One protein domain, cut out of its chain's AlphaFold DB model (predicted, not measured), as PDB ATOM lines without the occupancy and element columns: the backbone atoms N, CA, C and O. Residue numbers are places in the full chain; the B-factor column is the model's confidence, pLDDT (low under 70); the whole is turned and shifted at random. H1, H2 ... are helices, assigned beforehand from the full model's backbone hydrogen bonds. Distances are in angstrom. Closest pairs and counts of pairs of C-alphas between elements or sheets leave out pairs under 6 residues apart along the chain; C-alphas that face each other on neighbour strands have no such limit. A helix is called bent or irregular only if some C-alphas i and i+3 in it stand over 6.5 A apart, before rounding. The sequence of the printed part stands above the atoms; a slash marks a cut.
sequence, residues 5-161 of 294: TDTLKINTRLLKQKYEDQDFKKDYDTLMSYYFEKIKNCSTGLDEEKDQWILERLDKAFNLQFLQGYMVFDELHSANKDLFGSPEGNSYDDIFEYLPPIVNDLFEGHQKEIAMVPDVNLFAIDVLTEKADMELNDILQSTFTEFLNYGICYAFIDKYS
ATOM      1  N   THR A   5     -24.500 -12.179  -2.265       61.75
ATOM      2  CA  THR A   5     -24.921 -13.585  -2.224       61.75
ATOM      3  C   THR A   5     -25.366 -14.027  -0.825       61.75
ATOM      4  O   THR A   5     -26.222 -14.906  -0.709       61.75
ATOM      5  N   ASP A   6     -24.825 -13.426   0.235       75.19
ATOM      6  CA  ASP A   6     -25.203 -13.727   1.615       75.19
ATOM      7  C   ASP A   6     -26.539 -13.060   1.968       75.19
ATOM      8  O   ASP A   6     -27.432 -13.741   2.477       75.19
ATOM      9  N   THR A   7     -26.746 -11.798   1.574       77.75
ATOM     10  CA  THR A   7     -28.023 -11.074   1.743       77.75
ATOM     11  C   THR A   7     -29.182 -11.784   1.040       77.75
ATOM     12  O   THR A   7     -30.234 -12.002   1.640       77.75
ATOM     13  N   LEU A   8     -28.981 -12.235  -0.205       82.94
ATOM     14  CA  LEU A   8     -29.997 -12.983  -0.954       82.94
ATOM     15  C   LEU A   8     -30.398 -14.283  -0.239       82.94
ATOM     16  O   LEU A   8     -31.584 -14.599  -0.127       82.94
ATOM     17  N   LYS A   9     -29.422 -15.052   0.263       86.38
ATOM     18  CA  LYS A   9     -29.685 -16.312   0.979       86.38
ATOM     19  C   LYS A   9     -30.403 -16.080   2.304       86.38
ATOM     20  O   LYS A   9     -31.299 -16.854   2.638       86.38
ATOM     21  N   ILE A  10     -30.010 -15.042   3.044       87.00
ATOM     22  CA  ILE A  10     -30.638 -14.666   4.314       87.00
ATOM     23  C   ILE A  10     -32.108 -14.316   4.077       87.00
ATOM     24  O   ILE A  10     -32.973 -14.954   4.680       87.00
ATOM     25  N   ASN A  11     -32.394 -13.409   3.139       87.06
ATOM     26  CA  ASN A  11     -33.760 -12.967   2.852       87.06
ATOM     27  C   ASN A  11     -34.630 -14.060   2.228       87.06
ATOM     28  O   ASN A  11     -35.786 -14.222   2.608       87.06
ATOM     29  N   THR A  12     -34.062 -14.913   1.372       88.81
ATOM     30  CA  THR A  12     -34.778 -16.098   0.870       88.81
ATOM     31  C   THR A  12     -35.164 -17.045   2.009       88.81
ATOM     32  O   THR A  12     -36.259 -17.607   2.008       88.81
ATOM     33  N   ARG A  13     -34.272 -17.267   2.985       89.75
ATOM     34  CA  ARG A  13     -34.570 -18.128   4.137       89.75
ATOM     35  C   ARG A  13     -35.628 -17.498   5.040       89.75
ATOM     36  O   ARG A  13     -36.523 -18.218   5.469       89.75
ATOM     37  N   LEU A  14     -35.522 -16.196   5.303       89.56
ATOM     38  CA  LEU A  14     -36.498 -15.449   6.093       89.56
ATOM     39  C   LEU A  14     -37.893 -15.539   5.464       89.56
ATOM     40  O   LEU A  14     -38.822 -15.988   6.126       89.56
ATOM     41  N   LEU A  15     -38.024 -15.233   4.170       90.44
ATOM     42  CA  LEU A  15     -39.306 -15.321   3.466       90.44
ATOM     43  C   LEU A  15     -39.891 -16.732   3.478       90.44
ATOM     44  O   LEU A  15     -41.087 -16.895   3.684       90.44
ATOM     45  N   LYS A  16     -39.063 -17.772   3.317       91.88
ATOM     46  CA  LYS A  16     -39.539 -19.159   3.439       91.88
ATOM     47  C   LYS A  16     -40.156 -19.446   4.803       91.88
ATOM     48  O   LYS A  16     -41.181 -20.107   4.850       91.88
ATOM     49  N   GLN A  17     -39.552 -18.944   5.880       91.75
ATOM     50  CA  GLN A  17     -40.108 -19.074   7.228       91.75
ATOM     51  C   GLN A  17     -41.399 -18.265   7.371       91.75
ATOM     52  O   GLN A  17     -42.361 -18.738   7.960       91.75
ATOM     53  N   LYS A  18     -41.452 -17.064   6.792       91.69
ATOM     54  CA  LYS A  18     -42.638 -16.202   6.844       91.69
ATOM     55  C   LYS A  18     -43.813 -16.747   6.045       91.69
ATOM     56  O   LYS A  18     -44.944 -16.603   6.475       91.69
ATOM     57  N   TYR A  19     -43.576 -17.482   4.963       90.00
ATOM     58  CA  TYR A  19     -44.642 -18.212   4.274       90.00
ATOM     59  C   TYR A  19     -45.264 -19.351   5.102       90.00
ATOM     60  O   TYR A  19     -46.323 -19.848   4.722       90.00
ATOM     61  N   GLU A  20     -44.641 -19.768   6.210       90.56
ATOM     62  CA  GLU A  20     -45.237 -20.702   7.177       90.56
ATOM     63  C   GLU A  20     -46.151 -19.984   8.193       90.56
ATOM     64  O   GLU A  20     -46.980 -20.632   8.835       90.56
ATOM     65  N   ASP A  21     -46.037 -18.656   8.319       91.50
ATOM     66  CA  ASP A  21     -46.929 -17.810   9.113       91.50
ATOM     67  C   ASP A  21     -48.262 -17.609   8.369       91.50
ATOM     68  O   ASP A  21     -48.300 -17.158   7.221       91.50
ATOM     69  N   GLN A  22     -49.373 -17.966   9.020       91.00
ATOM     70  CA  GLN A  22     -50.702 -17.931   8.402       91.00
ATOM     71  C   GLN A  22     -51.160 -16.514   8.056       91.00
ATOM     72  O   GLN A  22     -51.841 -16.326   7.046       91.00
ATOM     73  N   ASP A  23     -50.799 -15.532   8.876       89.25
ATOM     74  CA  ASP A  23     -51.227 -14.151   8.703       89.25
ATOM     75  C   ASP A  23     -50.495 -13.506   7.535       89.25
ATOM     76  O   ASP A  23     -51.143 -12.960   6.637       89.25
ATOM     77  N   PHE A  24     -49.172 -13.674   7.492       91.62
ATOM     78  CA  PHE A  24     -48.356 -13.247   6.359       91.62
ATOM     79  C   PHE A  24     -48.795 -13.938   5.064       91.62
ATOM     80  O   PHE A  24     -48.964 -13.288   4.030       91.62
ATOM     81  N   LYS A  25     -49.025 -15.257   5.107       92.38
ATOM     82  CA  LYS A  25     -49.440 -16.023   3.928       92.38
ATOM     83  C   LYS A  25     -50.786 -15.548   3.386       92.38
ATOM     84  O   LYS A  25     -50.924 -15.387   2.177       92.38
ATOM     85  N   LYS A  26     -51.752 -15.277   4.267       90.62
ATOM     86  CA  LYS A  26     -53.065 -14.740   3.891       90.62
ATOM     87  C   LYS A  26     -52.945 -13.379   3.203       90.62
ATOM     88  O   LYS A  26     -53.611 -13.160   2.189       90.62
ATOM     89  N   ASP A  27     -52.115 -12.484   3.732       89.75
ATOM     90  CA  ASP A  27     -51.921 -11.165   3.125       89.75
ATOM     91  C   ASP A  27     -51.240 -11.275   1.764       89.75
ATOM     92  O   ASP A  27     -51.726 -10.719   0.780       89.75
ATOM     93  N   TYR A  28     -50.169 -12.065   1.677       91.56
ATOM     94  CA  TYR A  28     -49.477 -12.313   0.418       91.56
ATOM     95  C   TYR A  28     -50.407 -12.918  -0.642       91.56
ATOM     96  O   TYR A  28     -50.455 -12.440  -1.772       91.56
ATOM     97  N   ASP A  29     -51.204 -13.928  -0.289       92.00
ATOM     98  CA  ASP A  29     -52.153 -14.554  -1.215       92.00
ATOM     99  C   ASP A  29     -53.258 -13.580  -1.656       92.00
ATOM    100  O   ASP A  29     -53.727 -13.648  -2.797       92.00
ATOM    101  N   THR A  30     -53.641 -12.638  -0.788       89.75
ATOM    102  CA  THR A  30     -54.569 -11.548  -1.126       89.75
ATOM    103  C   THR A  30     -53.947 -10.593  -2.146       89.75
ATOM    104  O   THR A  30     -54.604 -10.265  -3.136       89.75
ATOM    105  N   LEU A  31     -52.678 -10.202  -1.962       92.25
ATOM    106  CA  LEU A  31     -51.930  -9.401  -2.940       92.25
ATOM    107  C   LEU A  31     -51.853 -10.123  -4.287       92.25
ATOM    108  O   LEU A  31     -52.261  -9.573  -5.308       92.25
ATOM    109  N   MET A  32     -51.401 -11.378  -4.288       91.56
ATOM    110  CA  MET A  32     -51.281 -12.188  -5.501       91.56
ATOM    111  C   MET A  32     -52.613 -12.272  -6.242       91.56
ATOM    112  O   MET A  32     -52.678 -11.937  -7.422       91.56
ATOM    113  N   SER A  33     -53.687 -12.661  -5.549       90.00
ATOM    114  CA  SER A  33     -55.016 -12.813  -6.154       90.00
ATOM    115  C   SER A  33     -55.517 -11.504  -6.763       90.00
ATOM    116  O   SER A  33     -56.047 -11.507  -7.874       90.00
ATOM    117  N   TYR A  34     -55.314 -10.382  -6.066       91.38
ATOM    118  CA  TYR A  34     -55.690  -9.057  -6.553       91.38
ATOM    119  C   TYR A  34     -54.983  -8.705  -7.867       91.38
ATOM    120  O   TYR A  34     -55.639  -8.347  -8.845       91.38
ATOM    121  N   TYR A  35     -53.654  -8.831  -7.915       91.00
ATOM    122  CA  TYR A  35     -52.880  -8.434  -9.092       91.00
ATOM    123  C   TYR A  35     -52.990  -9.426 -10.254       91.00
ATOM    124  O   TYR A  35     -52.947  -9.010 -11.412       91.00
ATOM    125  N   PHE A  36     -53.206 -10.714  -9.977       89.06
ATOM    126  CA  PHE A  36     -53.557 -11.684 -11.015       89.06
ATOM    127  C   PHE A  36     -54.870 -11.321 -11.700       89.06
ATOM    128  O   PHE A  36     -54.920 -11.257 -12.927       89.06
ATOM    129  N   GLU A  37     -55.920 -11.046 -10.924       87.19
ATOM    130  CA  GLU A  37     -57.204 -10.628 -11.488       87.19
ATOM    131  C   GLU A  37     -57.082  -9.279 -12.202       87.19
ATOM    132  O   GLU A  37     -57.652  -9.118 -13.279       87.19
ATOM    133  N   LYS A  38     -56.279  -8.342 -11.682       87.69
ATOM    134  CA  LYS A  38     -55.986  -7.076 -12.365       87.69
ATOM    135  C   LYS A  38     -55.425  -7.297 -13.764       87.69
ATOM    136  O   LYS A  38     -55.973  -6.783 -14.733       87.69
ATOM    137  N   ILE A  39     -54.364  -8.090 -13.874       87.62
ATOM    138  CA  ILE A  39     -53.701  -8.349 -15.154       87.62
ATOM    139  C   ILE A  39     -54.612  -9.131 -16.095       87.62
ATOM    140  O   ILE A  39     -54.737  -8.767 -17.261       87.62
ATOM    141  N   LYS A  40     -55.300 -10.156 -15.590       84.69
ATOM    142  CA  LYS A  40     -56.237 -10.962 -16.375       84.69
ATOM    143  C   LYS A  40     -57.375 -10.123 -16.955       84.69
ATOM    144  O   LYS A  40     -57.696 -10.269 -18.125       84.69
ATOM    145  N   ASN A  41     -57.973  -9.224 -16.173       80.31
ATOM    146  CA  ASN A  41     -59.048  -8.349 -16.659       80.31
ATOM    147  C   ASN A  41     -58.557  -7.277 -17.650       80.31
ATOM    148  O   ASN A  41     -59.375  -6.667 -18.332       80.31
ATOM    149  N   CYS A  42     -57.244  -7.059 -17.747       75.62
ATOM    150  CA  CYS A  42     -56.630  -6.202 -18.759       75.62
ATOM    151  C   CYS A  42     -56.148  -6.995 -19.987       75.62
ATOM    152  O   CYS A  42     -56.114  -6.443 -21.080       75.62
ATOM    153  N   SER A  43     -55.841  -8.290 -19.844       72.69
ATOM    154  CA  SER A  43     -55.394  -9.152 -20.947       72.69
ATOM    155  C   SER A  43     -56.533  -9.718 -21.804       72.69
ATOM    156  O   SER A  43     -56.254 -10.339 -22.831       72.69
ATOM    157  N   THR A  44     -57.805  -9.512 -21.418       56.50
ATOM    158  CA  THR A  44     -59.005 -10.072 -22.073       56.50
ATOM    159  C   THR A  44     -59.240  -9.505 -23.474       56.50
ATOM    160  O   THR A  44     -60.127  -8.692 -23.726       56.50
ATOM    161  N   GLY A  45     -58.430  -9.981 -24.402       54.88
ATOM    162  CA  GLY A  45     -58.527  -9.788 -25.842       54.88
ATOM    163  C   GLY A  45     -57.553 -10.682 -26.609       54.88
ATOM    164  O   GLY A  45     -57.460 -10.577 -27.832       54.88
ATOM    165  N   LEU A  46     -56.813 -11.548 -25.911       57.19
ATOM    166  CA  LEU A  46     -55.687 -12.277 -26.462       57.19
ATOM    167  C   LEU A  46     -55.889 -13.794 -26.344       57.19
ATOM    168  O   LEU A  46     -56.600 -14.300 -25.485       57.19
ATOM    169  N   ASP A  47     -55.253 -14.486 -27.282       68.56
ATOM    170  CA  ASP A  47     -55.070 -15.935 -27.379       68.56
ATOM    171  C   ASP A  47     -54.882 -16.629 -26.009       68.56
ATOM    172  O   ASP A  47     -53.948 -16.288 -25.275       68.56
ATOM    173  N   GLU A  48     -55.753 -17.600 -25.689       75.81
ATOM    174  CA  GLU A  48     -55.800 -18.317 -24.399       75.81
ATOM    175  C   GLU A  48     -54.445 -18.933 -24.015       75.81
ATOM    176  O   GLU A  48     -54.055 -18.884 -22.847       75.81
ATOM    177  N   GLU A  49     -53.686 -19.458 -24.987       77.12
ATOM    178  CA  GLU A  49     -52.361 -20.044 -24.731       77.12
ATOM    179  C   GLU A  49     -51.365 -18.997 -24.223       77.12
ATOM    180  O   GLU A  49     -50.564 -19.247 -23.318       77.12
ATOM    181  N   LYS A  50     -51.427 -17.791 -24.786       74.38
ATOM    182  CA  LYS A  50     -50.514 -16.715 -24.417       74.38
ATOM    183  C   LYS A  50     -50.888 -16.079 -23.078       74.38
ATOM    184  O   LYS A  50     -50.006 -15.593 -22.377       74.38
ATOM    185  N   ASP A  51     -52.168 -16.052 -22.725       77.06
ATOM    186  CA  ASP A  51     -52.616 -15.568 -21.415       77.06
ATOM    187  C   ASP A  51     -52.214 -16.543 -20.306       77.06
ATOM    188  O   ASP A  51     -51.693 -16.123 -19.273       77.06
ATOM    189  N   GLN A  52     -52.324 -17.847 -20.564       81.38
ATOM    190  CA  GLN A  52     -51.812 -18.876 -19.665       81.38
ATOM    191  C   GLN A  52     -50.295 -18.733 -19.438       81.38
ATOM    192  O   GLN A  52     -49.836 -18.781 -18.297       81.38
ATOM    193  N   TRP A  53     -49.519 -18.465 -20.494       84.81
ATOM    194  CA  TRP A  53     -48.079 -18.205 -20.380       84.81
ATOM    195  C   TRP A  53     -47.749 -16.972 -19.517       84.81
ATOM    196  O   TRP A  53     -46.818 -17.026 -18.706       84.81
ATOM    197  N   ILE A  54     -48.511 -15.873 -19.639       83.88
ATOM    198  CA  ILE A  54     -48.348 -14.683 -18.780       83.88
ATOM    199  C   ILE A  54     -48.581 -15.069 -17.317       83.88
ATOM    200  O   ILE A  54     -47.743 -14.779 -16.462       83.88
ATOM    201  N   LEU A  55     -49.691 -15.755 -17.034       82.62
ATOM    202  CA  LEU A  55     -50.071 -16.155 -15.678       82.62
ATOM    203  C   LEU A  55     -49.029 -17.082 -15.031       82.62
ATOM    204  O   LEU A  55     -48.692 -16.899 -13.862       82.62
ATOM    205  N   GLU A  56     -48.452 -18.017 -15.788       83.69
ATOM    206  CA  GLU A  56     -47.401 -18.918 -15.295       83.69
ATOM    207  C   GLU A  56     -46.103 -18.186 -14.923       83.69
ATOM    208  O   GLU A  56     -45.425 -18.561 -13.962       83.69
ATOM    209  N   ARG A  57     -45.743 -17.122 -15.652       88.62
ATOM    210  CA  ARG A  57     -44.536 -16.329 -15.360       88.62
ATOM    211  C   ARG A  57     -44.744 -15.299 -14.254       88.62
ATOM    212  O   ARG A  57     -43.774 -14.950 -13.574       88.62
ATOM    213  N   LEU A  58     -45.977 -14.840 -14.054       89.56
ATOM    214  CA  LEU A  58     -46.311 -13.819 -13.063       89.56
ATOM    215  C   LEU A  58     -46.001 -14.246 -11.635       89.56
ATOM    216  O   LEU A  58     -45.419 -13.455 -10.900       89.56
ATOM    217  N   ASP A  59     -46.295 -15.493 -11.258       88.38
ATOM    218  CA  ASP A  59     -46.000 -15.975  -9.904       88.38
ATOM    219  C   ASP A  59     -44.505 -15.839  -9.576       88.38
ATOM    220  O   ASP A  59     -44.117 -15.264  -8.556       88.38
ATOM    221  N   LYS A  60     -43.634 -16.282 -10.491       89.56
ATOM    222  CA  LYS A  60     -42.183 -16.130 -10.328       89.56
ATOM    223  C   LYS A  60     -41.782 -14.653 -10.267       89.56
ATOM    224  O   LYS A  60     -40.949 -14.295  -9.435       89.56
ATOM    225  N   ALA A  61     -42.340 -13.811 -11.136       92.19
ATOM    226  CA  ALA A  61     -42.003 -12.391 -11.189       92.19
ATOM    227  C   ALA A  61     -42.398 -11.656  -9.897       92.19
ATOM    228  O   ALA A  61     -41.574 -10.946  -9.325       92.19
ATOM    229  N   PHE A  62     -43.610 -11.893  -9.393       92.81
ATOM    230  CA  PHE A  62     -44.103 -11.336  -8.135       92.81
ATOM    231  C   PHE A  62     -43.255 -11.778  -6.943       92.81
ATOM    232  O   PHE A  62     -42.799 -10.930  -6.179       92.81
ATOM    233  N   ASN A  63     -42.940 -13.073  -6.838       91.12
ATOM    234  CA  ASN A  63     -42.065 -13.588  -5.781       91.12
ATOM    235  C   ASN A  63     -40.668 -12.944  -5.812       91.12
ATOM    236  O   ASN A  63     -40.128 -12.578  -4.767       91.12
ATOM    237  N   LEU A  64     -40.071 -12.806  -7.002       92.94
ATOM    238  CA  LEU A  64     -38.761 -12.172  -7.157       92.94
ATOM    239  C   LEU A  64     -38.796 -10.696  -6.765       92.94
ATOM    240  O   LEU A  64     -37.895 -10.229  -6.075       92.94
ATOM    241  N   GLN A  65     -39.832  -9.973  -7.182       93.31
ATOM    242  CA  GLN A  65     -39.955  -8.551  -6.901       93.31
ATOM    243  C   GLN A  65     -40.258  -8.278  -5.421       93.31
ATOM    244  O   GLN A  65     -39.709  -7.345  -4.837       93.31
ATOM    245  N   PHE A  66     -41.056  -9.136  -4.784       94.31
ATOM    246  CA  PHE A  66     -41.309  -9.081  -3.347       94.31
ATOM    247  C   PHE A  66     -40.029  -9.358  -2.539       94.31
ATOM    248  O   PHE A  66     -39.702  -8.618  -1.610       94.31
ATOM    249  N   LEU A  67     -39.244 -10.371  -2.937       93.56
ATOM    250  CA  LEU A  67     -37.920 -10.640  -2.362       93.56
ATOM    251  C   LEU A  67     -36.948  -9.475  -2.582       93.56
ATOM    252  O   LEU A  67     -36.196  -9.130  -1.668       93.56
ATOM    253  N   GLN A  68     -36.980  -8.844  -3.757       92.50
ATOM    254  CA  GLN A  68     -36.179  -7.652  -4.021       92.50
ATOM    255  C   GLN A  68     -36.525  -6.529  -3.042       92.50
ATOM    256  O   GLN A  68     -35.625  -5.825  -2.591       92.50
ATOM    257  N   GLY A  69     -37.793  -6.412  -2.639       94.19
ATOM    258  CA  GLY A  69     -38.217  -5.449  -1.628       94.19
ATOM    259  C   GLY A  69     -37.533  -5.654  -0.273       94.19
ATOM    260  O   GLY A  69     -37.060  -4.690   0.325       94.19
ATOM    261  N   TYR A  70     -37.372  -6.904   0.170       93.69
ATOM    262  CA  TYR A  70     -36.621  -7.223   1.393       93.69
ATOM    263  C   TYR A  70     -35.152  -6.821   1.287       93.69
ATOM    264  O   TYR A  70     -34.595  -6.210   2.198       93.69
ATOM    265  N   MET A  71     -34.527  -7.129   0.151       90.75
ATOM    266  CA  MET A  71     -33.121  -6.801  -0.082       90.75
ATOM    267  C   MET A  71     -32.887  -5.287  -0.132       90.75
ATOM    268  O   MET A  71     -31.948  -4.796   0.492       90.75
ATOM    269  N   VAL A  72     -33.762  -4.557  -0.831       89.88
ATOM    270  CA  VAL A  72     -33.759  -3.089  -0.873       89.88
ATOM    271  C   VAL A  72     -33.882  -2.523   0.533       89.88
ATOM    272  O   VAL A  72     -33.110  -1.642   0.907       89.88
ATOM    273  N   PHE A  73     -34.840  -3.016   1.321       90.94
ATOM    274  CA  PHE A  73     -35.052  -2.510   2.668       90.94
ATOM    275  C   PHE A  73     -33.811  -2.687   3.545       90.94
ATOM    276  O   PHE A  73     -33.384  -1.731   4.192       90.94
ATOM    277  N   ASP A  74     -33.196  -3.870   3.543       87.81
ATOM    278  CA  ASP A  74     -31.985  -4.131   4.323       87.81
ATOM    279  C   ASP A  74     -30.832  -3.194   3.950       87.81
ATOM    280  O   ASP A  74     -30.127  -2.689   4.834       87.81
ATOM    281  N   GLU A  75     -30.651  -2.937   2.653       85.56
ATOM    282  CA  GLU A  75     -29.621  -2.030   2.153       85.56
ATOM    283  C   GLU A  75     -29.904  -0.577   2.568       85.56
ATOM    284  O   GLU A  75     -29.060   0.062   3.210       85.56
ATOM    285  N   LEU A  76     -31.112  -0.076   2.290       85.75
ATOM    286  CA  LEU A  76     -31.504   1.301   2.594       85.75
ATOM    287  C   LEU A  76     -31.516   1.578   4.097       85.75
ATOM    288  O   LEU A  76     -30.994   2.603   4.540       85.75
ATOM    289  N   HIS A  77     -32.068   0.663   4.892       85.44
ATOM    290  CA  HIS A  77     -32.135   0.795   6.342       85.44
ATOM    291  C   HIS A  77     -30.741   0.772   6.971       85.44
ATOM    292  O   HIS A  77     -30.500   1.427   7.985       85.44
ATOM    293  N   SER A  78     -29.802   0.005   6.419       81.75
ATOM    294  CA  SER A  78     -28.426  -0.011   6.925       81.75
ATOM    295  C   SER A  78     -27.712   1.318   6.679       81.75
ATOM    296  O   SER A  78     -26.935   1.747   7.535       81.75
ATOM    297  N   ALA A  79     -28.007   1.973   5.553       80.75
ATOM    298  CA  ALA A  79     -27.404   3.240   5.155       80.75
ATOM    299  C   ALA A  79     -28.088   4.487   5.758       80.75
ATOM    300  O   ALA A  79     -27.399   5.479   5.980       80.75
ATOM    301  N   ASN A  80     -29.393   4.440   6.059       82.31
ATOM    302  CA  ASN A  80     -30.203   5.630   6.379       82.31
ATOM    303  C   ASN A  80     -31.134   5.432   7.593       82.31
ATOM    304  O   ASN A  80     -32.331   5.713   7.532       82.31
ATOM    305  N   LYS A  81     -30.612   4.891   8.700       81.12
ATOM    306  CA  LYS A  81     -31.415   4.512   9.887       81.12
ATOM    307  C   LYS A  81     -32.294   5.635  10.448       81.12
ATOM    308  O   LYS A  81     -33.349   5.357  10.999       81.12
ATOM    309  N   ASP A  82     -31.841   6.876  10.345       82.50
ATOM    310  CA  ASP A  82     -32.508   8.075  10.849       82.50
ATOM    311  C   ASP A  82     -33.782   8.442  10.077       82.50
ATOM    312  O   ASP A  82     -34.677   9.057  10.653       82.50
ATOM    313  N   LEU A  83     -33.906   8.020   8.816       83.31
ATOM    314  CA  LEU A  83     -35.081   8.314   7.991       83.31
ATOM    315  C   LEU A  83     -36.276   7.408   8.294       83.31
ATOM    316  O   LEU A  83     -37.413   7.800   8.060       83.31
ATOM    317  N   PHE A  84     -36.042   6.209   8.830       81.00
ATOM    318  CA  PHE A  84     -37.074   5.176   8.967       81.00
ATOM    319  C   PHE A  84     -37.941   5.280  10.236       81.00
ATOM    320  O   PHE A  84     -38.754   4.390  10.484       81.00
ATOM    321  N   GLY A  85     -37.827   6.376  10.997       71.06
ATOM    322  CA  GLY A  85     -38.672   6.669  12.161       71.06
ATOM    323  C   GLY A  85     -38.581   5.637  13.298       71.06
ATOM    324  O   GLY A  85     -37.795   4.693  13.255       71.06
ATOM    325  N   SER A  86     -39.380   5.832  14.354       79.19
ATOM    326  CA  SER A  86     -39.578   4.807  15.391       79.19
ATOM    327  C   SER A  86     -40.776   3.926  15.013       79.19
ATOM    328  O   SER A  86     -41.815   4.483  14.658       79.19
ATOM    329  N   PRO A  87     -40.680   2.587  15.113       82.94
ATOM    330  CA  PRO A  87     -41.808   1.687  14.864       82.94
ATOM    331  C   PRO A  87     -42.837   1.678  16.010       82.94
ATOM    332  O   PRO A  87     -43.938   1.160  15.845       82.94
ATOM    333  N   GLU A  88     -42.495   2.207  17.189       83.94
ATOM    334  CA  GLU A  88     -43.376   2.160  18.358       83.94
ATOM    335  C   GLU A  88     -44.658   2.972  18.143       83.94
ATOM    336  O   GLU A  88     -44.618   4.171  17.874       83.94
ATOM    337  N   GLY A  89     -45.806   2.315  18.329       80.50
ATOM    338  CA  GLY A  89     -47.124   2.941  18.207       80.50
ATOM    339  C   GLY A  89     -47.720   2.909  16.799       80.50
ATOM    340  O   GLY A  89     -48.897   3.234  16.668       80.50
ATOM    341  N   ASN A  90     -46.964   2.460  15.792       87.06
ATOM    342  CA  ASN A  90     -47.461   2.315  14.426       87.06
ATOM    343  C   ASN A  90     -48.184   0.974  14.220       87.06
ATOM    344  O   ASN A  90     -47.828  -0.063  14.793       87.06
ATOM    345  N   SER A  91     -49.200   1.001  13.366       89.00
ATOM    346  CA  SER A  91     -49.862  -0.178  12.813       89.00
ATOM    347  C   SER A  91     -49.266  -0.564  11.457       89.00
ATOM    348  O   SER A  91     -48.478   0.182  10.877       89.00
ATOM    349  N   TYR A  92     -49.654  -1.727  10.927       90.12
ATOM    350  CA  TYR A  92     -49.255  -2.153   9.578       90.12
ATOM    351  C   TYR A  92     -49.690  -1.146   8.506       90.12
ATOM    352  O   TYR A  92     -48.904  -0.827   7.618       90.12
ATOM    353  N   ASP A  93     -50.908  -0.611   8.620       88.56
ATOM    354  CA  ASP A  93     -51.450   0.360   7.668       88.56
ATOM    355  C   ASP A  93     -50.629   1.653   7.651       88.56
ATOM    356  O   ASP A  93     -50.373   2.208   6.581       88.56
ATOM    357  N   ASP A  94     -50.140   2.084   8.819       88.19
ATOM    358  CA  ASP A  94     -49.236   3.230   8.906       88.19
ATOM    359  C   ASP A  94     -47.938   2.942   8.143       88.19
ATOM    360  O   ASP A  94     -47.511   3.780   7.347       88.19
ATOM    361  N   ILE A  95     -47.344   1.748   8.324       91.44
ATOM    362  CA  ILE A  95     -46.120   1.344   7.605       91.44
ATOM    363  C   ILE A  95     -46.335   1.412   6.098       91.44
ATOM    364  O   ILE A  95     -45.526   2.009   5.385       91.44
ATOM    365  N   PHE A  96     -47.418   0.801   5.617       90.44
ATOM    366  CA  PHE A  96     -47.709   0.776   4.195       90.44
ATOM    367  C   PHE A  96     -47.875   2.186   3.632       90.44
ATOM    368  O   PHE A  96     -47.412   2.428   2.524       90.44
ATOM    369  N   GLU A  97     -48.461   3.133   4.362       87.50
ATOM    370  CA  GLU A  97     -48.637   4.491   3.845       87.50
ATOM    371  C   GLU A  97     -47.356   5.339   3.896       87.50
ATOM    372  O   GLU A  97     -47.048   6.028   2.918       87.50
ATOM    373  N   TYR A  98     -46.586   5.296   4.992       88.00
ATOM    374  CA  TYR A  98     -45.445   6.208   5.165       88.00
ATOM    375  C   TYR A  98     -44.160   5.732   4.481       88.00
ATOM    376  O   TYR A  98     -43.331   6.560   4.090       88.00
ATOM    377  N   LEU A  99     -43.940   4.418   4.376       90.81
ATOM    378  CA  LEU A  99     -42.647   3.870   3.961       90.81
ATOM    379  C   LEU A  99     -42.364   4.052   2.456       90.81
ATOM    380  O   LEU A  99     -41.244   4.451   2.123       90.81
ATOM    381  N   PRO A 100     -43.324   3.834   1.531       90.31
ATOM    382  CA  PRO A 100     -43.074   4.009   0.101       90.31
ATOM    383  C   PRO A 100     -42.624   5.427  -0.291       90.31
ATOM    384  O   PRO A 100     -41.704   5.533  -1.103       90.31
ATOM    385  N   PRO A 101     -43.186   6.530   0.248       88.31
ATOM    386  CA  PRO A 101     -42.658   7.876   0.020       88.31
ATOM    387  C   PRO A 101     -41.171   8.012   0.365       88.31
ATOM    388  O   PRO A 101     -40.401   8.449  -0.483       88.31
ATOM    389  N   ILE A 102     -40.754   7.553   1.552       87.81
ATOM    390  CA  ILE A 102     -39.354   7.633   2.006       87.81
ATOM    391  C   ILE A 102     -38.431   6.892   1.038       87.81
ATOM    392  O   ILE A 102     -37.372   7.389   0.659       87.81
ATOM    393  N   VAL A 103     -38.833   5.690   0.631       85.81
ATOM    394  CA  VAL A 103     -38.029   4.851  -0.260       85.81
ATOM    395  C   VAL A 103     -37.945   5.450  -1.665       85.81
ATOM    396  O   VAL A 103     -36.869   5.468  -2.259       85.81
ATOM    397  N   ASN A 104     -39.045   6.001  -2.181       81.38
ATOM    398  CA  ASN A 104     -39.052   6.682  -3.474       81.38
ATOM    399  C   ASN A 104     -38.123   7.904  -3.483       81.38
ATOM    400  O   ASN A 104     -37.337   8.052  -4.417       81.38
ATOM    401  N   ASP A 105     -38.151   8.723  -2.430       84.25
ATOM    402  CA  ASP A 105     -37.274   9.893  -2.305       84.25
ATOM    403  C   ASP A 105     -35.790   9.478  -2.261       84.25
ATOM    404  O   ASP A 105     -34.930  10.111  -2.878       84.25
ATOM    405  N   LEU A 106     -35.483   8.359  -1.592       80.44
ATOM    406  CA  LEU A 106     -34.138   7.776  -1.579       80.44
ATOM    407  C   LEU A 106     -33.699   7.289  -2.972       80.44
ATOM    408  O   LEU A 106     -32.543   7.491  -3.356       80.44
ATOM    409  N   PHE A 107     -34.613   6.712  -3.757       76.44
ATOM    410  CA  PHE A 107     -34.334   6.251  -5.121       76.44
ATOM    411  C   PHE A 107     -34.156   7.374  -6.147       76.44
ATOM    412  O   PHE A 107     -33.412   7.191  -7.119       76.44
ATOM    413  N   GLU A 108     -34.806   8.527  -5.962       68.50
ATOM    414  CA  GLU A 108     -34.597   9.703  -6.818       68.50
ATOM    415  C   GLU A 108     -33.153  10.236  -6.718       68.50
ATOM    416  O   GLU A 108     -32.629  10.776  -7.696       68.50
ATOM    417  N   GLY A 109     -32.483  10.017  -5.578       55.31
ATOM    418  CA  GLY A 109     -31.108  10.450  -5.309       55.31
ATOM    419  C   GLY A 109     -30.008   9.527  -5.849       55.31
ATOM    420  O   GLY A 109     -29.040  10.028  -6.417       55.31
ATOM    421  N   HIS A 110     -30.123   8.200  -5.691       54.06
ATOM    422  CA  HIS A 110     -29.244   7.167  -6.274       54.06
ATOM    423  C   HIS A 110     -29.798   5.751  -5.989       54.06
ATOM    424  O   HIS A 110     -30.454   5.541  -4.981       54.06
ATOM    425  N   GLN A 111     -29.441   4.776  -6.846       55.25
ATOM    426  CA  GLN A 111     -29.730   3.322  -6.768       55.25
ATOM    427  C   GLN A 111     -31.031   2.783  -7.412       55.25
ATOM    428  O   GLN A 111     -31.623   1.822  -6.922       55.25
ATOM    429  N   LYS A 112     -31.408   3.262  -8.610       60.53
ATOM    430  CA  LYS A 112     -32.394   2.547  -9.461       60.53
ATOM    431  C   LYS A 112     -32.007   1.086  -9.741       60.53
ATOM    432  O   LYS A 112     -32.879   0.242  -9.887       60.53
ATOM    433  N   GLU A 113     -30.710   0.781  -9.782       65.56
ATOM    434  CA  GLU A 113     -30.201  -0.561 -10.095       65.56
ATOM    435  C   GLU A 113     -30.586  -1.619  -9.051       65.56
ATOM    436  O   GLU A 113     -30.788  -2.772  -9.414       65.56
ATOM    437  N   ILE A 114     -30.742  -1.241  -7.779       66.06
ATOM    438  CA  ILE A 114     -31.063  -2.189  -6.700       66.06
ATOM    439  C   ILE A 114     -32.568  -2.452  -6.611       66.06
ATOM    440  O   ILE A 114     -32.981  -3.484  -6.104       66.06
ATOM    441  N   ALA A 115     -33.414  -1.584  -7.160       74.56
ATOM    442  CA  ALA A 115     -34.842  -1.869  -7.310       74.56
ATOM    443  C   ALA A 115     -35.143  -2.793  -8.509       74.56
ATOM    444  O   ALA A 115     -36.226  -3.378  -8.592       74.56
ATOM    445  N   MET A 116     -34.200  -2.917  -9.452       79.81
ATOM    446  CA  MET A 116     -34.392  -3.628 -10.714       79.81
ATOM    447  C   MET A 116     -34.066  -5.118 -10.595       79.81
ATOM    448  O   MET A 116     -32.932  -5.501 -10.320       79.81
ATOM    449  N   VAL A 117     -35.035  -5.967 -10.940       84.31
ATOM    450  CA  VAL A 117     -34.815  -7.405 -11.127       84.31
ATOM    451  C   VAL A 117     -34.734  -7.713 -12.629       84.31
ATOM    452  O   VAL A 117     -35.742  -7.582 -13.327       84.31
ATOM    453  N   PRO A 118     -33.572  -8.142 -13.168       85.88
ATOM    454  CA  PRO A 118     -33.406  -8.370 -14.606       85.88
ATOM    455  C   PRO A 118     -34.440  -9.324 -15.215       85.88
ATOM    456  O   PRO A 118     -35.031  -8.996 -16.237       85.88
ATOM    457  N   ASP A 119     -34.711 -10.460 -14.563       85.06
ATOM    458  CA  ASP A 119     -35.693 -11.454 -15.028       85.06
ATOM    459  C   ASP A 119     -37.121 -10.882 -15.124       85.06
ATOM    460  O   ASP A 119     -37.872 -11.243 -16.030       85.06
ATOM    461  N   VAL A 120     -37.495  -9.991 -14.199       87.44
ATOM    462  CA  VAL A 120     -38.818  -9.340 -14.157       87.44
ATOM    463  C   VAL A 120     -38.930  -8.301 -15.272       87.44
ATOM    464  O   VAL A 120     -39.921  -8.264 -15.999       87.44
ATOM    465  N   ASN A 121     -37.873  -7.512 -15.471       84.69
ATOM    466  CA  ASN A 121     -37.809  -6.526 -16.548       84.69
ATOM    467  C   ASN A 121     -37.834  -7.185 -17.930       84.69
ATOM    468  O   ASN A 121     -38.542  -6.718 -18.818       84.69
ATOM    469  N   LEU A 122     -37.093  -8.285 -18.107       87.62
ATOM    470  CA  LEU A 122     -37.126  -9.073 -19.338       87.62
ATOM    471  C   LEU A 122     -38.524  -9.627 -19.599       87.62
ATOM    472  O   LEU A 122     -39.006  -9.516 -20.716       87.62
ATOM    473  N   PHE A 123     -39.209 -10.139 -18.574       87.56
ATOM    474  CA  PHE A 123     -40.580 -10.618 -18.728       87.56
ATOM    475  C   PHE A 123     -41.545  -9.525 -19.220       87.56
ATOM    476  O   PHE A 123     -42.306  -9.768 -20.153       87.56
ATOM    477  N   ALA A 124     -41.497  -8.314 -18.660       83.94
ATOM    478  CA  ALA A 124     -42.336  -7.211 -19.138       83.94
ATOM    479  C   ALA A 124     -42.025  -6.806 -20.591       83.94
ATOM    480  O   ALA A 124     -42.935  -6.546 -21.380       83.94
ATOM    481  N   ILE A 125     -40.739  -6.784 -20.960       85.31
ATOM    482  CA  ILE A 125     -40.311  -6.513 -22.339       85.31
ATOM    483  C   ILE A 125     -40.799  -7.622 -23.278       85.31
ATOM    484  O   ILE A 125     -41.305  -7.311 -24.354       85.31
ATOM    485  N   ASP A 126     -40.706  -8.892 -22.872       85.69
ATOM    486  CA  ASP A 126     -41.221 -10.022 -23.649       85.69
ATOM    487  C   ASP A 126     -42.716  -9.814 -23.939       85.69
ATOM    488  O   ASP A 126     -43.120  -9.876 -25.097       85.69
ATOM    489  N   VAL A 127     -43.524  -9.441 -22.936       82.81
ATOM    490  CA  VAL A 127     -44.957  -9.128 -23.121       82.81
ATOM    491  C   VAL A 127     -45.164  -8.000 -24.134       82.81
ATOM    492  O   VAL A 127     -45.957  -8.156 -25.067       82.81
ATOM    493  N   LEU A 128     -44.420  -6.895 -24.009       83.44
ATOM    494  CA  LEU A 128     -44.488  -5.788 -24.967       83.44
ATOM    495  C   LEU A 128     -44.163  -6.258 -26.392       83.44
ATOM    496  O   LEU A 128     -44.835  -5.863 -27.341       83.44
ATOM    497  N   THR A 129     -43.144  -7.099 -26.559       83.00
ATOM    498  CA  THR A 129     -42.707  -7.559 -27.884       83.00
ATOM    499  C   THR A 129     -43.613  -8.633 -28.492       83.00
ATOM    500  O   THR A 129     -43.874  -8.593 -29.693       83.00
ATOM    501  N   GLU A 130     -44.125  -9.571 -27.693       80.50
ATOM    502  CA  GLU A 130     -44.904 -10.725 -28.165       80.50
ATOM    503  C   GLU A 130     -46.400 -10.436 -28.342       80.50
ATOM    504  O   GLU A 130     -47.071 -11.085 -29.161       80.50
ATOM    505  N   LYS A 131     -46.944  -9.493 -27.564       75.62
ATOM    506  CA  LYS A 131     -48.358  -9.088 -27.619       75.62
ATOM    507  C   LYS A 131     -48.563  -7.729 -28.289       75.62
ATOM    508  O   LYS A 131     -49.679  -7.455 -28.713       75.62
ATOM    509  N   ALA A 132     -47.512  -6.908 -28.405       77.94
ATOM    510  CA  ALA A 132     -47.611  -5.501 -28.810       77.94
ATOM    511  C   ALA A 132     -48.573  -4.686 -27.920       77.94
ATOM    512  O   ALA A 132     -49.203  -3.737 -28.386       77.94
ATOM    513  N   ASP A 133     -48.683  -5.067 -26.644       81.00
ATOM    514  CA  ASP A 133     -49.630  -4.491 -25.691       81.00
ATOM    515  C   ASP A 133     -48.910  -3.545 -24.722       81.00
ATOM    516  O   ASP A 133     -48.282  -3.959 -23.743       81.00
ATOM    517  N   MET A 134     -48.950  -2.252 -25.050       83.19
ATOM    518  CA  MET A 134     -48.327  -1.207 -24.239       83.19
ATOM    519  C   MET A 134     -49.045  -1.006 -22.905       83.19
ATOM    520  O   MET A 134     -48.381  -0.804 -21.893       83.19
ATOM    521  N   GLU A 135     -50.375  -1.092 -22.894       83.69
ATOM    522  CA  GLU A 135     -51.176  -0.881 -21.687       83.69
ATOM    523  C   GLU A 135     -50.907  -1.991 -20.670       83.69
ATOM    524  O   GLU A 135     -50.628  -1.720 -19.502       83.69
ATOM    525  N   LEU A 136     -50.887  -3.245 -21.127       85.12
ATOM    526  CA  LEU A 136     -50.542  -4.378 -20.282       85.12
ATOM    527  C   LEU A 136     -49.109  -4.289 -19.747       85.12
ATOM    528  O   LEU A 136     -48.876  -4.587 -18.576       85.12
ATOM    529  N   ASN A 137     -48.147  -3.864 -20.570       87.88
ATOM    530  CA  ASN A 137     -46.779  -3.639 -20.105       87.88
ATOM    531  C   ASN A 137     -46.727  -2.572 -18.997       87.88
ATOM    532  O   ASN A 137     -46.122  -2.807 -17.952       87.88
ATOM    533  N   ASP A 138     -47.405  -1.438 -19.174       85.38
ATOM    534  CA  ASP A 138     -47.452  -0.377 -18.162       85.38
ATOM    535  C   ASP A 138     -48.096  -0.872 -16.852       85.38
ATOM    536  O   ASP A 138     -47.600  -0.588 -15.757       85.38
ATOM    537  N   ILE A 139     -49.149  -1.691 -16.950       88.25
ATOM    538  CA  ILE A 139     -49.791  -2.337 -15.796       88.25
ATOM    539  C   ILE A 139     -48.835  -3.307 -15.098       88.25
ATOM    540  O   ILE A 139     -48.764  -3.305 -13.865       88.25
ATOM    541  N   LEU A 140     -48.086  -4.116 -15.852       89.88
ATOM    542  CA  LEU A 140     -47.084  -5.031 -15.301       89.88
ATOM    543  C   LEU A 140     -45.991  -4.264 -14.555       89.88
ATOM    544  O   LEU A 140     -45.690  -4.591 -13.410       89.88
ATOM    545  N   GLN A 141     -45.448  -3.207 -15.158       88.56
ATOM    546  CA  GLN A 141     -44.417  -2.365 -14.544       88.56
ATOM    547  C   GLN A 141     -44.913  -1.680 -13.261       88.56
ATOM    548  O   GLN A 141     -44.212  -1.690 -12.242       88.56
ATOM    549  N   SER A 142     -46.139  -1.136 -13.271       89.00
ATOM    550  CA  SER A 142     -46.769  -0.587 -12.058       89.00
ATOM    551  C   SER A 142     -46.913  -1.666 -10.989       89.00
ATOM    552  O   SER A 142     -46.510  -1.464  -9.849       89.00
ATOM    553  N   THR A 143     -47.401  -2.848 -11.371       91.31
ATOM    554  CA  THR A 143     -47.599  -3.975 -10.454       91.31
ATOM    555  C   THR A 143     -46.281  -4.436  -9.830       91.31
ATOM    556  O   THR A 143     -46.216  -4.657  -8.626       91.31
ATOM    557  N   PHE A 144     -45.198  -4.536 -10.603       91.69
ATOM    558  CA  PHE A 144     -43.885  -4.890 -10.060       91.69
ATOM    559  C   PHE A 144     -43.366  -3.826  -9.089       91.69
ATOM    560  O   PHE A 144     -42.857  -4.157  -8.018       91.69
ATOM    561  N   THR A 145     -43.564  -2.547  -9.398       89.69
ATOM    562  CA  THR A 145     -43.221  -1.460  -8.469       89.69
ATOM    563  C   THR A 145     -44.012  -1.570  -7.161       89.69
ATOM    564  O   THR A 145     -43.467  -1.389  -6.075       89.69
ATOM    565  N   GLU A 146     -45.286  -1.933  -7.241       91.69
ATOM    566  CA  GLU A 146     -46.141  -2.120  -6.071       91.69
ATOM    567  C   GLU A 146     -45.719  -3.333  -5.232       91.69
ATOM    568  O   GLU A 146     -45.590  -3.214  -4.015       91.69
ATOM    569  N   PHE A 147     -45.403  -4.472  -5.856       93.06
ATOM    570  CA  PHE A 147     -44.854  -5.645  -5.161       93.06
ATOM    571  C   PHE A 147     -43.516  -5.355  -4.480       93.06
ATOM    572  O   PHE A 147     -43.264  -5.867  -3.389       93.06
ATOM    573  N   LEU A 148     -42.671  -4.519  -5.092       93.38
ATOM    574  CA  LEU A 148     -41.443  -4.046  -4.462       93.38
ATOM    575  C   LEU A 148     -41.760  -3.280  -3.173       93.38
ATOM    576  O   LEU A 148     -41.205  -3.598  -2.123       93.38
ATOM    577  N   ASN A 149     -42.675  -2.309  -3.250       93.19
ATOM    578  CA  ASN A 149     -43.095  -1.498  -2.106       93.19
ATOM    579  C   ASN A 149     -43.714  -2.356  -0.997       93.19
ATOM    580  O   ASN A 149     -43.373  -2.172   0.172       93.19
ATOM    581  N   TYR A 150     -44.543  -3.343  -1.349       95.12
ATOM    582  CA  TYR A 150     -45.055  -4.320  -0.391       95.12
ATOM    583  C   TYR A 150     -43.930  -5.111   0.271       95.12
ATOM    584  O   TYR A 150     -43.884  -5.177   1.498       95.12
ATOM    585  N   GLY A 151     -42.991  -5.652  -0.509       95.62
ATOM    586  CA  GLY A 151     -41.834  -6.370   0.023       95.62
ATOM    587  C   GLY A 151     -41.020  -5.525   1.008       95.62
ATOM    588  O   GLY A 151     -40.664  -6.010   2.077       95.62
ATOM    589  N   ILE A 152     -40.793  -4.244   0.700       94.31
ATOM    590  CA  ILE A 152     -40.093  -3.306   1.593       94.31
ATOM    591  C   ILE A 152     -40.871  -3.094   2.900       94.31
ATOM    592  O   ILE A 152     -40.291  -3.174   3.984       94.31
ATOM    593  N   CYS A 153     -42.184  -2.862   2.814       94.69
ATOM    594  CA  CYS A 153     -43.035  -2.680   3.990       94.69
ATOM    595  C   CYS A 153     -43.050  -3.928   4.874       94.69
ATOM    596  O   CYS A 153     -42.872  -3.819   6.085       94.69
ATOM    597  N   TYR A 154     -43.179  -5.117   4.283       95.38
ATOM    598  CA  TYR A 154     -43.145  -6.368   5.034       95.38
ATOM    599  C   TYR A 154     -41.782  -6.646   5.667       95.38
ATOM    600  O   TYR A 154     -41.731  -7.128   6.793       95.38
ATOM    601  N   ALA A 155     -40.682  -6.285   5.007       94.56
ATOM    602  CA  ALA A 155     -39.354  -6.405   5.595       94.56
ATOM    603  C   ALA A 155     -39.188  -5.506   6.833       94.56
ATOM    604  O   ALA A 155     -38.618  -5.933   7.842       94.56
ATOM    605  N   PHE A 156     -39.734  -4.284   6.791       94.00
ATOM    606  CA  PHE A 156     -39.808  -3.412   7.965       94.00
ATOM    607  C   PHE A 156     -40.683  -4.032   9.059       94.00
ATOM    608  O   PHE A 156     -40.254  -4.132  10.209       94.00
ATOM    609  N   ILE A 157     -41.886  -4.480   8.695       93.50
ATOM    610  CA  ILE A 157     -42.847  -5.097   9.613       93.50
ATOM    611  C   ILE A 157     -42.224  -6.285  10.343       93.50
ATOM    612  O   ILE A 157     -42.269  -6.356  11.567       93.50
ATOM    613  N   ASP A 158     -41.581  -7.188   9.612       92.31
ATOM    614  CA  ASP A 158     -40.990  -8.394  10.174       92.31
ATOM    615  C   ASP A 158     -39.849  -8.094  11.136       92.31
ATOM    616  O   ASP A 158     -39.750  -8.718  12.198       92.31
ATOM    617  N   LYS A 159     -39.022  -7.104  10.792       89.88
ATOM    618  CA  LYS A 159     -37.923  -6.630  11.634       89.88
ATOM    619  C   LYS A 159     -38.402  -6.054  12.967       89.88
ATOM    620  O   LYS A 159     -37.669  -6.140  13.950       89.88
ATOM    621  N   TYR A 160     -39.610  -5.496  13.001       91.06
ATOM    622  CA  TYR A 160     -40.208  -4.851  14.173       91.06
ATOM    623  C   TYR A 160     -41.517  -5.523  14.623       91.06
ATOM    624  O   TYR A 160     -42.371  -4.892  15.248       91.06
ATOM    625  N   SER A 161     -41.656  -6.820  14.339       88.38
ATOM    626  CA  SER A 161     -42.882  -7.595  14.584       88.38
ATOM    627  C   SER A 161     -43.294  -7.669  16.058       88.38
ATOM    628  O   SER A 161     -44.472  -7.838  16.353       88.38
TER     629      SER A 161
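Overview. This is residues 5 to 161 of the 294 residues of an uncharacterized protein of Butyricicoccus sp. 1XD8-22 (UniProt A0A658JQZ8). Two long helices, H3 and H7, cross at a slant as the core, with H2 and H6 running lengthwise beside their halves at one end, H2 along H7 and H6 folding back against both. Toward the other end H1 crosses H3 and H4 crosses H7, while the short H5 packs on H3. The printed part has 157 residues with seven named helices, H1 to H7 in order, and no named strand; the class is all helix. It is compact, with a radius of gyration of the C-alphas of 16.3 A and spans of 50 by 37 by 30 A.

Along the chain. H1, residues 5 to 18, begins with C-alpha 5 at (-24.921, -13.585, -2.224). H2, residues 22 to 43, is 31.0 A long. H3, residues 48 to 79, is the longest at 46.3 A and has a kink of 26 degrees near residue 59. H4, residues 92 to 109, is 26.6 A long, with a kink of 27 degrees near residue 99; it is only just irregular, C-alphas 97 and 100 being 6.7 A apart. H5 is residues 112 to 115 and H6 residues 118 to 131. H7, residues 134 to 159, is 37.7 A long and ends with C-alpha 159 at (-37.923, -6.630, 11.634).

Arrangement. H3 is the hub, touching five helices. H3, H6 and H7 form an up-and-down bundle, each running against the one before it. H3 and H7 touch at a steep tilt of 41 degrees, the same way; their closest C-alphas, of Gly 69 and Gly 151, are 4.1 A apart. H6 and H7 are a helical hairpin at a shallow tilt of 23 degrees, closest at Ala 124 and Asn 137, 5.8 A between C-alphas. H6 also touches H3, residues 54 to 65 alone, with C-alphas of Val 120 and Ala 61 5.3 A apart. H2 touches H7 at a shallow tilt of 8 degrees, opposite ways; the closest C-alphas, of Cys 42 and Leu 136, are 6.5 A apart. H1 touches H3 at a steep tilt of 69 degrees, only just short of about perpendicular; the closest C-alphas, of Asn 11 and Tyr 70, are 6.6 A apart. H4 touches H7 at a steep tilt of 66 degrees, with C-alphas of Phe 96 and Cys 153 closest at 5.8 A. H5 touches H3, with C-alphas of Ile 114 and Val 72 closest at 6.5 A. H2 and H4 are apart. Every O i to N i+4 pair is within hydrogen-bond range in H1, H2, H6 and H7, against 26 of 28 in H3 and 10 of 14 in H4; H5 is too short for one.

Size, cuts and confidence. The C-alphas farthest apart, of Asp 47 and Glu 88, are 50.6 A apart. The printed part has no cut. The link from H3 to H4, residues 80 to 91, is long; the other links are tight. The mean pLDDT of the printed part is 85.0, with residue 5, residues 44 to 47 and residues 108 to 114 under 70.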